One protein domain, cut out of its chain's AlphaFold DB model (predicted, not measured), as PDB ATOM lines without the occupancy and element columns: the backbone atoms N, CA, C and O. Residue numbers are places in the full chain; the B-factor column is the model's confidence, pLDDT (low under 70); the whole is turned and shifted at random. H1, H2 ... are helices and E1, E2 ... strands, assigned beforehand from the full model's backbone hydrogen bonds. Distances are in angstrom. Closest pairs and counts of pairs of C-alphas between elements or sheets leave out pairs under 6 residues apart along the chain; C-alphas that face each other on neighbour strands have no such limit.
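Overview. This is residues 35 to 94 of the 166 residues of the protein "FAD_binding_2 domain-containing protein" of Slackia equolifaciens (UniProt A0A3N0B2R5). A small head, made of a two-stranded sheet, E1 and E2, with the short helix H1 packed on it, sits at one end of an elongated domain; the long helix H2 begins at this head and runs away from it, making most of the length. From the far end of H2 the stretch 70 to 89, with no named element, folds back to the head, where E2 joins E1. The printed part has 60 residues with two named helices and two named strands, in the order E1, H1, H2, E2; the sheet has the order E1 - E2 and is antiparallel, and the class is mixed, helices and strands. The whole is only just compact, close to loose, with a radius of gyration of the C-alphas of 12.1 A, and spans 30 by 18 by 17 A.

Along the chain. Find C-alpha 36 at (-29.022, 50.374, 42.449), where E1 begins; it runs over residues 36 to 39. Next comes H1, residues 42 to 48, 9.8 A from first to last C-alpha. Go on to C-alpha 53 at (-46.319, 51.119, 40.753), where H2 begins; it holds residues 53 to 69 and is 24.4 A long from first to last C-alpha. E2 follows at residues 90 to 93, 10.6 A long against 10.1 A for E1, and ends at C-alpha 93, (-31.413, 49.760, 38.225).

Arrangement. Start at the sheet, where E1 and E2 are antiparallel neighbours with 153 degrees between their directions. Look at C-alphas 38 and 91, which face each other at 4.7 A, then at N 37 and O 92, 2.8 A apart, and N 90 and O 39, also 2.8 A apart, both pairs within hydrogen-bond range. H1 comes near both strands: its closest C-alphas to E1 are those of Leu 45 and Ala 39, 5.1 A apart, and to E2 those of Leu 45 and Gly 92, 6.9 A apart. H1 and H2 form a helical hairpin and run opposite ways at a steep tilt of 41 degrees. H2 touches H1 with residues 53 to 57 alone; the closest C-alphas are those of Glu 43 and Ala 53, 4.9 A apart. E1 and H2 are apart. In H1 and H2 every O i to N i+4 pair is within hydrogen-bond range.

Size, cuts and confidence. The two C-alphas farthest apart are those of Phe 35 and Asn 69, at 32.6 A, while those of Phe 35 and Arg 94, the first and last printed, are 7.2 A apart. The links E1 to H1 and H1 to H2 are tight; the link H2 to E2, 20 residues, is long. The printed part has no cut. The mean pLDDT of the printed part is 97.0, and no printed residue is under 70.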
ATOM      1  N   PHE A  35     -27.566  54.278  42.415       93.00
ATOM      2  CA  PHE A  35     -27.757  53.718  41.070       93.00
ATOM      3  C   PHE A  35     -28.512  52.388  41.114       93.00
ATOM      4  O   PHE A  35     -29.332  52.114  40.236       93.00
ATOM      5  N   ILE A  36     -28.254  51.581  42.146       96.12
ATOM      6  CA  ILE A  36     -29.022  50.374  42.449       96.12
ATOM      7  C   ILE A  36     -29.982  50.707  43.590       96.12
ATOM      8  O   ILE A  36     -29.561  51.072  44.684       96.12
ATOM      9  N   GLN A  37     -31.275  50.568  43.327       97.25
ATOM     10  CA  GLN A  37     -32.343  50.734  44.304       97.25
ATOM     11  C   GLN A  37     -32.674  49.377  44.925       97.25
ATOM     12  O   GLN A  37     -32.823  48.394  44.202       97.25
ATOM     13  N   GLN A  38     -32.798  49.338  46.250       96.81
ATOM     14  CA  GLN A  38     -33.231  48.172  47.021       96.81
ATOM     15  C   GLN A  38     -34.552  48.494  47.721       96.81
ATOM     16  O   GLN A  38     -34.681  49.585  48.276       96.81
ATOM     17  N   ALA A  39     -35.507  47.569  47.728       97.88
ATOM     18  CA  ALA A  39     -36.811  47.730  48.375       97.88
ATOM     19  C   ALA A  39     -37.341  46.399  48.925       97.88
ATOM     20  O   ALA A  39     -36.952  45.332  48.439       97.88
ATOM     21  N   ASP A  40     -38.249  46.452  49.897       98.44
ATOM     22  CA  ASP A  40     -38.872  45.245  50.456       98.44
ATOM     23  C   ASP A  40     -40.134  44.830  49.684       98.44
ATOM     24  O   ASP A  40     -40.534  43.663  49.733       98.44
ATOM     25  N   THR A  41     -40.723  45.749  48.910       98.56
ATOM     26  CA  THR A  41     -41.860  45.481  48.015       98.56
ATOM     27  C   THR A  41     -41.614  45.990  46.591       98.56
ATOM     28  O   THR A  41     -40.718  46.801  46.340       98.56
ATOM     29  N   ILE A  42     -42.403  45.495  45.630       98.56
ATOM     30  CA  ILE A  42     -42.307  45.915  44.223       98.56
ATOM     31  C   ILE A  42     -42.840  47.341  44.038       98.56
ATOM     32  O   ILE A  42     -42.302  48.090  43.227       98.56
ATOM     33  N   GLU A  43     -43.843  47.738  44.813       98.50
ATOM     34  CA  GLU A  43     -44.409  49.088  44.831       98.50
ATOM     35  C   GLU A  43     -43.365  50.109  45.289       98.50
ATOM     36  O   GLU A  43     -43.111  51.088  44.590       98.50
ATOM     37  N   GLU A  44     -42.687  49.838  46.410       98.44
ATOM     38  CA  GLU A  44     -41.605  50.691  46.908       98.44
ATOM     39  C   GLU A  44     -40.446  50.746  45.896       98.44
ATOM     40  O   GLU A  44     -39.859  51.808  45.660       98.44
ATOM     41  N   LEU A  45     -40.127  49.622  45.241       98.44
ATOM     42  CA  LEU A  45     -39.122  49.611  44.180       98.44
ATOM     43  C   LEU A  45     -39.539  50.498  43.001       98.44
ATOM     44  O   LEU A  45     -38.706  51.231  42.464       98.44
ATOM     45  N   ALA A  46     -40.809  50.451  42.596       98.12
ATOM     46  CA  ALA A  46     -41.335  51.278  41.518       98.12
ATOM     47  C   ALA A  46     -41.198  52.767  41.846       98.12
ATOM     48  O   ALA A  46     -40.697  53.524  41.014       98.12
ATOM     49  N   GLU A  47     -41.557  53.173  43.065       97.62
ATOM     50  CA  GLU A  47     -41.397  54.550  43.542       97.62
ATOM     51  C   GLU A  47     -39.932  54.999  43.476       97.62
ATOM     52  O   GLU A  47     -39.622  56.027  42.865       97.62
ATOM     53  N   LYS A  48     -39.011  54.188  44.012       97.06
ATOM     54  CA  LYS A  48     -37.559  54.444  43.970       97.06
ATOM     55  C   LYS A  48     -37.013  54.551  42.544       97.06
ATOM     56  O   LYS A  48     -36.104  55.339  42.275       97.06
ATOM     57  N   LEU A  49     -37.579  53.790  41.610       96.62
ATOM     58  CA  LEU A  49     -37.237  53.827  40.188       96.62
ATOM     59  C   LEU A  49     -38.036  54.861  39.390       96.62
ATOM     60  O   LEU A  49     -37.786  54.995  38.189       96.62
ATOM     61  N   GLY A  50     -38.950  55.616  40.004       96.12
ATOM     62  CA  GLY A  50     -39.846  56.566  39.334       96.12
ATOM     63  C   GLY A  50     -40.702  55.930  38.235       96.12
ATOM     64  O   GLY A  50     -40.876  56.532  37.176       96.12
ATOM     65  N   LEU A  51     -41.172  54.704  38.462       97.50
ATOM     66  CA  LEU A  51     -42.062  53.951  37.578       97.50
ATOM     67  C   LEU A  51     -43.494  53.947  38.142       97.50
ATOM     68  O   LEU A  51     -43.667  54.053  39.355       97.50
ATOM     69  N   PRO A  52     -44.533  53.781  37.303       98.38
ATOM     70  CA  PRO A  52     -45.889  53.558  37.799       98.38
ATOM     71  C   PRO A  52     -45.965  52.230  38.572       98.38
ATOM     72  O   PRO A  52     -45.709  51.173  37.991       98.38
ATOM     73  N   ALA A  53     -46.318  52.283  39.861       98.06
ATOM     74  CA  ALA A  53     -46.319  51.119  40.753       98.06
ATOM     75  C   ALA A  53     -47.199  49.977  40.231       98.06
ATOM     76  O   ALA A  53     -46.694  48.877  40.015       98.06
ATOM     77  N   ASP A  54     -48.464  50.266  39.914       98.38
ATOM     78  CA  ASP A  54     -49.419  49.273  39.406       98.38
ATOM     79  C   ASP A  54     -48.907  48.559  38.143       98.38
ATOM     80  O   ASP A  54     -49.076  47.352  37.981       98.38
ATOM     81  N   ALA A  55     -48.225  49.293  37.253       98.56
ATOM     82  CA  ALA A  55     -47.677  48.726  36.025       98.56
ATOM     83  C   ALA A  55     -46.484  47.795  36.296       98.56
ATOM     84  O   ALA A  55     -46.363  46.750  35.650       98.56
ATOM     85  N   LEU A  56     -45.602  48.154  37.240       98.44
ATOM     86  CA  LEU A  56     -44.476  47.297  37.613       98.44
ATOM     87  C   LEU A  56     -44.951  46.037  38.344       98.44
ATOM     88  O   LEU A  56     -44.470  44.952  38.020       98.44
ATOM     89  N   VAL A  57     -45.909  46.161  39.266       98.56
ATOM     90  CA  VAL A  57     -46.514  45.018  39.973       98.56
ATOM     91  C   VAL A  57     -47.117  44.037  38.970       98.56
ATOM     92  O   VAL A  57     -46.700  42.879  38.940       98.56
ATOM     93  N   ALA A  58     -47.976  44.513  38.064       98.69
ATOM     94  CA  ALA A  58     -48.584  43.669  37.035       98.69
ATOM     95  C   ALA A  58     -47.535  43.009  36.117       98.69
ATOM     96  O   ALA A  58     -47.672  41.848  35.736       98.69
ATOM     97  N   THR A  59     -46.451  43.722  35.784       98.38
ATOM     98  CA  THR A  59     -45.341  43.168  34.985       98.38
ATOM     99  C   THR A  59     -44.617  42.039  35.725       98.38
ATOM    100  O   THR A  59     -44.287  41.012  35.128       98.38
ATOM    101  N   VAL A  60     -44.365  42.208  37.024       98.44
ATOM    102  CA  VAL A  60     -43.707  41.194  37.860       98.44
ATOM    103  C   VAL A  60     -44.601  39.968  38.038       98.44
ATOM    104  O   VAL A  60     -44.114  38.843  37.905       98.44
ATOM    105  N   GLU A  61     -45.895  40.167  38.284       98.50
ATOM    106  CA  GLU A  61     -46.888  39.089  38.349       98.50
ATOM    107  C   GLU A  61     -46.940  38.310  37.034       98.50
ATOM    108  O   GLU A  61     -46.772  37.090  37.044       98.50
ATOM    109  N   ARG A  62     -47.022  39.007  35.895       98.38
ATOM    110  CA  ARG A  62     -47.004  38.391  34.564       98.38
ATOM    111  C   ARG A  62     -45.738  37.570  34.310       98.38
ATOM    112  O   ARG A  62     -45.819  36.436  33.847       98.38
ATOM    113  N   ASN A  63     -44.558  38.089  34.660       98.25
ATOM    114  CA  ASN A  63     -43.307  37.329  34.545       98.25
ATOM    115  C   ASN A  63     -43.299  36.084  35.453       98.25
ATOM    116  O   ASN A  63     -42.771  35.042  35.066       98.25
ATOM    117  N   ASN A  64     -43.870  36.179  36.655       98.56
ATOM    118  CA  ASN A  64     -43.988  35.047  37.574       98.56
ATOM    119  C   ASN A  64     -44.943  33.966  37.040       98.56
ATOM    120  O   ASN A  64     -44.619  32.786  37.152       98.56
ATOM    121  N   GLU A  65     -46.063  34.348  36.422       98.56
ATOM    122  CA  GLU A  65     -46.964  33.422  35.721       98.56
ATOM    123  C   GLU A  65     -46.267  32.738  34.542       98.56
ATOM    124  O   GLU A  65     -46.324  31.514  34.417       98.56
ATOM    125  N   ASN A  66     -45.556  33.507  33.709       98.44
ATOM    126  CA  ASN A  66     -44.788  32.967  32.582       98.44
ATOM    127  C   ASN A  66     -43.736  31.959  33.082       98.44
ATOM    128  O   ASN A  66     -43.567  30.883  32.505       98.44
ATOM    129  N   TYR A  67     -43.062  32.255  34.201       98.25
ATOM    130  CA  TYR A  67     -42.152  31.308  34.845       98.25
ATOM    131  C   TYR A  67     -42.871  30.047  35.340       98.25
ATOM    132  O   TYR A  67     -42.390  28.951  35.070       98.25
ATOM    133  N   ASP A  68     -44.002  30.148  36.036       98.25
ATOM    134  CA  ASP A  68     -44.705  28.959  36.544       98.25
ATOM    135  C   ASP A  68     -45.203  28.052  35.410       98.25
ATOM    136  O   ASP A  68     -45.113  26.827  35.515       98.25
ATOM    137  N   ASN A  69     -45.650  28.648  34.303       98.06
ATOM    138  CA  ASN A  69     -46.071  27.928  33.101       98.06
ATOM    139  C   ASN A  69     -44.893  27.434  32.250       98.06
ATOM    140  O   ASN A  69     -45.093  26.618  31.353       98.06
ATOM    141  N   GLN A  70     -43.674  27.910  32.531       98.25
ATOM    142  CA  GLN A  70     -42.478  27.663  31.724       98.25
ATOM    143  C   GLN A  70     -42.687  28.054  30.250       98.25
ATOM    144  O   GLN A  70     -42.181  27.394  29.348       98.25
ATOM    145  N   GLU A  71     -43.421  29.139  30.007       98.31
ATOM    146  CA  GLU A  71     -43.718  29.676  28.681       98.31
ATOM    147  C   GLU A  71     -43.844  31.196  28.775       98.31
ATOM    148  O   GLU A  71     -44.514  31.721  29.661       98.31
ATOM    149  N   ASP A  72     -43.203  31.911  27.853       98.19
ATOM    150  CA  ASP A  72     -43.317  33.362  27.737       98.19
ATOM    151  C   ASP A  72     -43.945  33.728  26.388       98.19
ATOM    152  O   ASP A  72     -43.221  33.920  25.408       98.19
ATOM    153  N   PRO A  73     -45.281  33.812  26.304       97.81
ATOM    154  CA  PRO A  73     -45.963  34.156  25.059       97.81
ATOM    155  C   PRO A  73     -45.784  35.632  24.673       97.81
ATOM    156  O   PRO A  73     -46.082  36.002  23.537       97.81
ATOM    157  N   ASP A  74     -45.300  36.475  25.590       97.69
ATOM    158  CA  ASP A  74     -45.186  37.917  25.372       97.69
ATOM    159  C   ASP A  74     -43.919  38.244  24.560       97.69
ATOM    160  O   ASP A  74     -43.960  39.062  23.637       97.69
ATOM    161  N   PHE A  75     -42.797  37.566  24.855       97.12
ATOM    162  CA  PHE A  75     -41.507  37.802  24.187       97.12
ATOM    163  C   PHE A  75     -40.792  36.544  23.681       97.12
ATOM    164  O   PHE A  75     -39.710  36.654  23.101       97.12
ATOM    165  N   ASN A  76     -41.389  35.358  23.830       96.50
ATOM    166  CA  ASN A  76     -40.816  34.066  23.435       96.50
ATOM    167  C   ASN A  76     -39.493  33.733  24.144       96.50
ATOM    168  O   ASN A  76     -38.632  33.049  23.579       96.50
ATOM    169  N   LYS A  77     -39.301  34.215  25.377       94.50
ATOM    170  CA  LYS A  77     -38.140  33.844  26.187       94.50
ATOM    171  C   LYS A  77     -38.164  32.347  26.473       94.50
ATOM    172  O   LYS A  77     -39.159  31.796  26.936       94.50
ATOM    173  N   GLU A  78     -37.044  31.678  26.226       94.62
ATOM    174  CA  GLU A  78     -36.970  30.235  26.412       94.62
ATOM    175  C   GLU A  78     -37.082  29.860  27.900       94.62
ATOM    176  O   GLU A  78     -36.547  30.582  28.750       94.62
ATOM    177  N   PRO A  79     -37.685  28.702  28.235       94.56
ATOM    178  CA  PRO A  79     -38.026  28.364  29.620       94.56
ATOM    179  C   PRO A  79     -36.833  28.406  30.579       94.56
ATOM    180  O   PRO A  79     -36.896  28.997  31.653       94.56
ATOM    181  N   PHE A  80     -35.676  27.899  30.140       90.25
ATOM    182  CA  PHE A  80     -34.441  27.893  30.933       90.25
ATOM    183  C   PHE A  80     -33.859  29.292  31.216       90.25
ATOM    184  O   PHE A  80     -32.901  29.415  31.982       90.25
ATOM    185  N   ARG A  81     -34.374  30.344  30.564       89.94
ATOM    186  CA  ARG A  81     -34.005  31.743  30.811       89.94
ATOM    187  C   ARG A  81     -35.029  32.470  31.688       89.94
ATOM    188  O   ARG A  81     -34.731  33.582  32.129       89.94
ATOM    189  N   LEU A  82     -36.220  31.918  31.920       94.50
ATOM    190  CA  LEU A  82     -37.209  32.519  32.817       94.50
ATOM    191  C   LEU A  82     -36.733  32.422  34.271       94.50
ATOM    192  O   LEU A  82     -36.023  31.498  34.664       94.50
ATOM    193  N   SER A  83     -37.078  33.419  35.079       94.75
ATOM    194  CA  SER A  83     -36.734  33.448  36.502       94.75
ATOM    195  C   SER A  83     -37.812  34.211  37.264       94.75
ATOM    196  O   SER A  83     -38.237  35.268  36.786       94.75
ATOM    197  N   PRO A  84     -38.261  33.708  38.425       97.31
ATOM    198  CA  PRO A  84     -39.293  34.365  39.201       97.31
ATOM    199  C   PRO A  84     -38.700  35.530  40.000       97.31
ATOM    200  O   PRO A  84     -37.546  35.495  40.434       97.31
ATOM    201  N   VAL A  85     -39.525  36.536  40.262       97.69
ATOM    202  CA  VAL A  85     -39.235  37.685  41.122       97.69
ATOM    203  C   VAL A  85     -40.248  37.657  42.266       97.69
ATOM    204  O   VAL A  85     -41.368  38.139  42.134       97.69
ATOM    205  N   ARG A  86     -39.882  36.991  43.368       97.19
ATOM    206  CA  ARG A  86     -40.791  36.714  44.506       97.19
ATOM    207  C   ARG A  86     -40.204  37.003  45.881       97.19
ATOM    208  O   ARG A  86     -40.949  37.166  46.840       97.19
ATOM    209  N   LYS A  87     -38.878  36.982  46.001       97.25
ATOM    210  CA  LYS A  87     -38.186  37.047  47.287       97.25
ATOM    211  C   LYS A  87     -37.527  38.410  47.443       97.25
ATOM    212  O   LYS A  87     -36.634  38.736  46.668       97.25
ATOM    213  N   ALA A  88     -37.948  39.140  48.470       97.25
ATOM    214  CA  ALA A  88     -37.294  40.367  48.889       97.25
ATOM    215  C   ALA A  88     -35.907  40.079  49.527       97.25
ATOM    216  O   ALA A  88     -35.672  38.963  50.016       97.25
ATOM    217  N   PRO A  89     -34.998  41.066  49.574       96.69
ATOM    218  CA  PRO A  89     -35.161  42.406  49.014       96.69
ATOM    219  C   PRO A  89     -35.140  42.399  47.479       96.69
ATOM    220  O   PRO A  89     -34.426  41.616  46.851       96.69
ATOM    221  N   PHE A  90     -35.947  43.266  46.876       97.88
ATOM    222  CA  PHE A  90     -35.988  43.477  45.437       97.88
ATOM    223  C   PHE A  90     -34.990  44.556  45.037       97.88
ATOM    224  O   PHE A  90     -34.820  45.552  45.740       97.88
ATOM    225  N   TYR A  91     -34.356  44.361  43.884       96.50
ATOM    226  CA  TYR A  91     -33.356  45.276  43.353       96.50
ATOM    227  C   TYR A  91     -33.759  45.769  41.973       96.50
ATOM    228  O   TYR A  91     -34.273  45.010  41.151       96.50
ATOM    229  N   GLY A  92     -33.466  47.034  41.702       96.00
ATOM    230  CA  GLY A  92     -33.717  47.657  40.415       96.00
ATOM    231  C   GLY A  92     -32.649  48.676  40.065       96.00
ATOM    232  O   GLY A  92     -32.086  49.339  40.929       96.00
ATOM    233  N   ILE A  93     -32.374  48.807  38.774       95.12
ATOM    234  CA  ILE A  93     -31.413  49.760  38.225       95.12
ATOM    235  C   ILE A  93     -32.024  50.399  36.985       95.12
ATOM    236  O   ILE A  93     -32.651  49.723  36.167       95.12
ATOM    237  N   ARG A  94     -31.821  51.706  36.816       90.12
ATOM    238  CA  ARG A  94     -32.103  52.373  35.542       90.12
ATOM    239  C   ARG A  94     -30.901  52.180  34.630       90.12
ATOM    240  O   ARG A  94     -29.850  52.767  34.866       90.12
TER     241      ARG A  94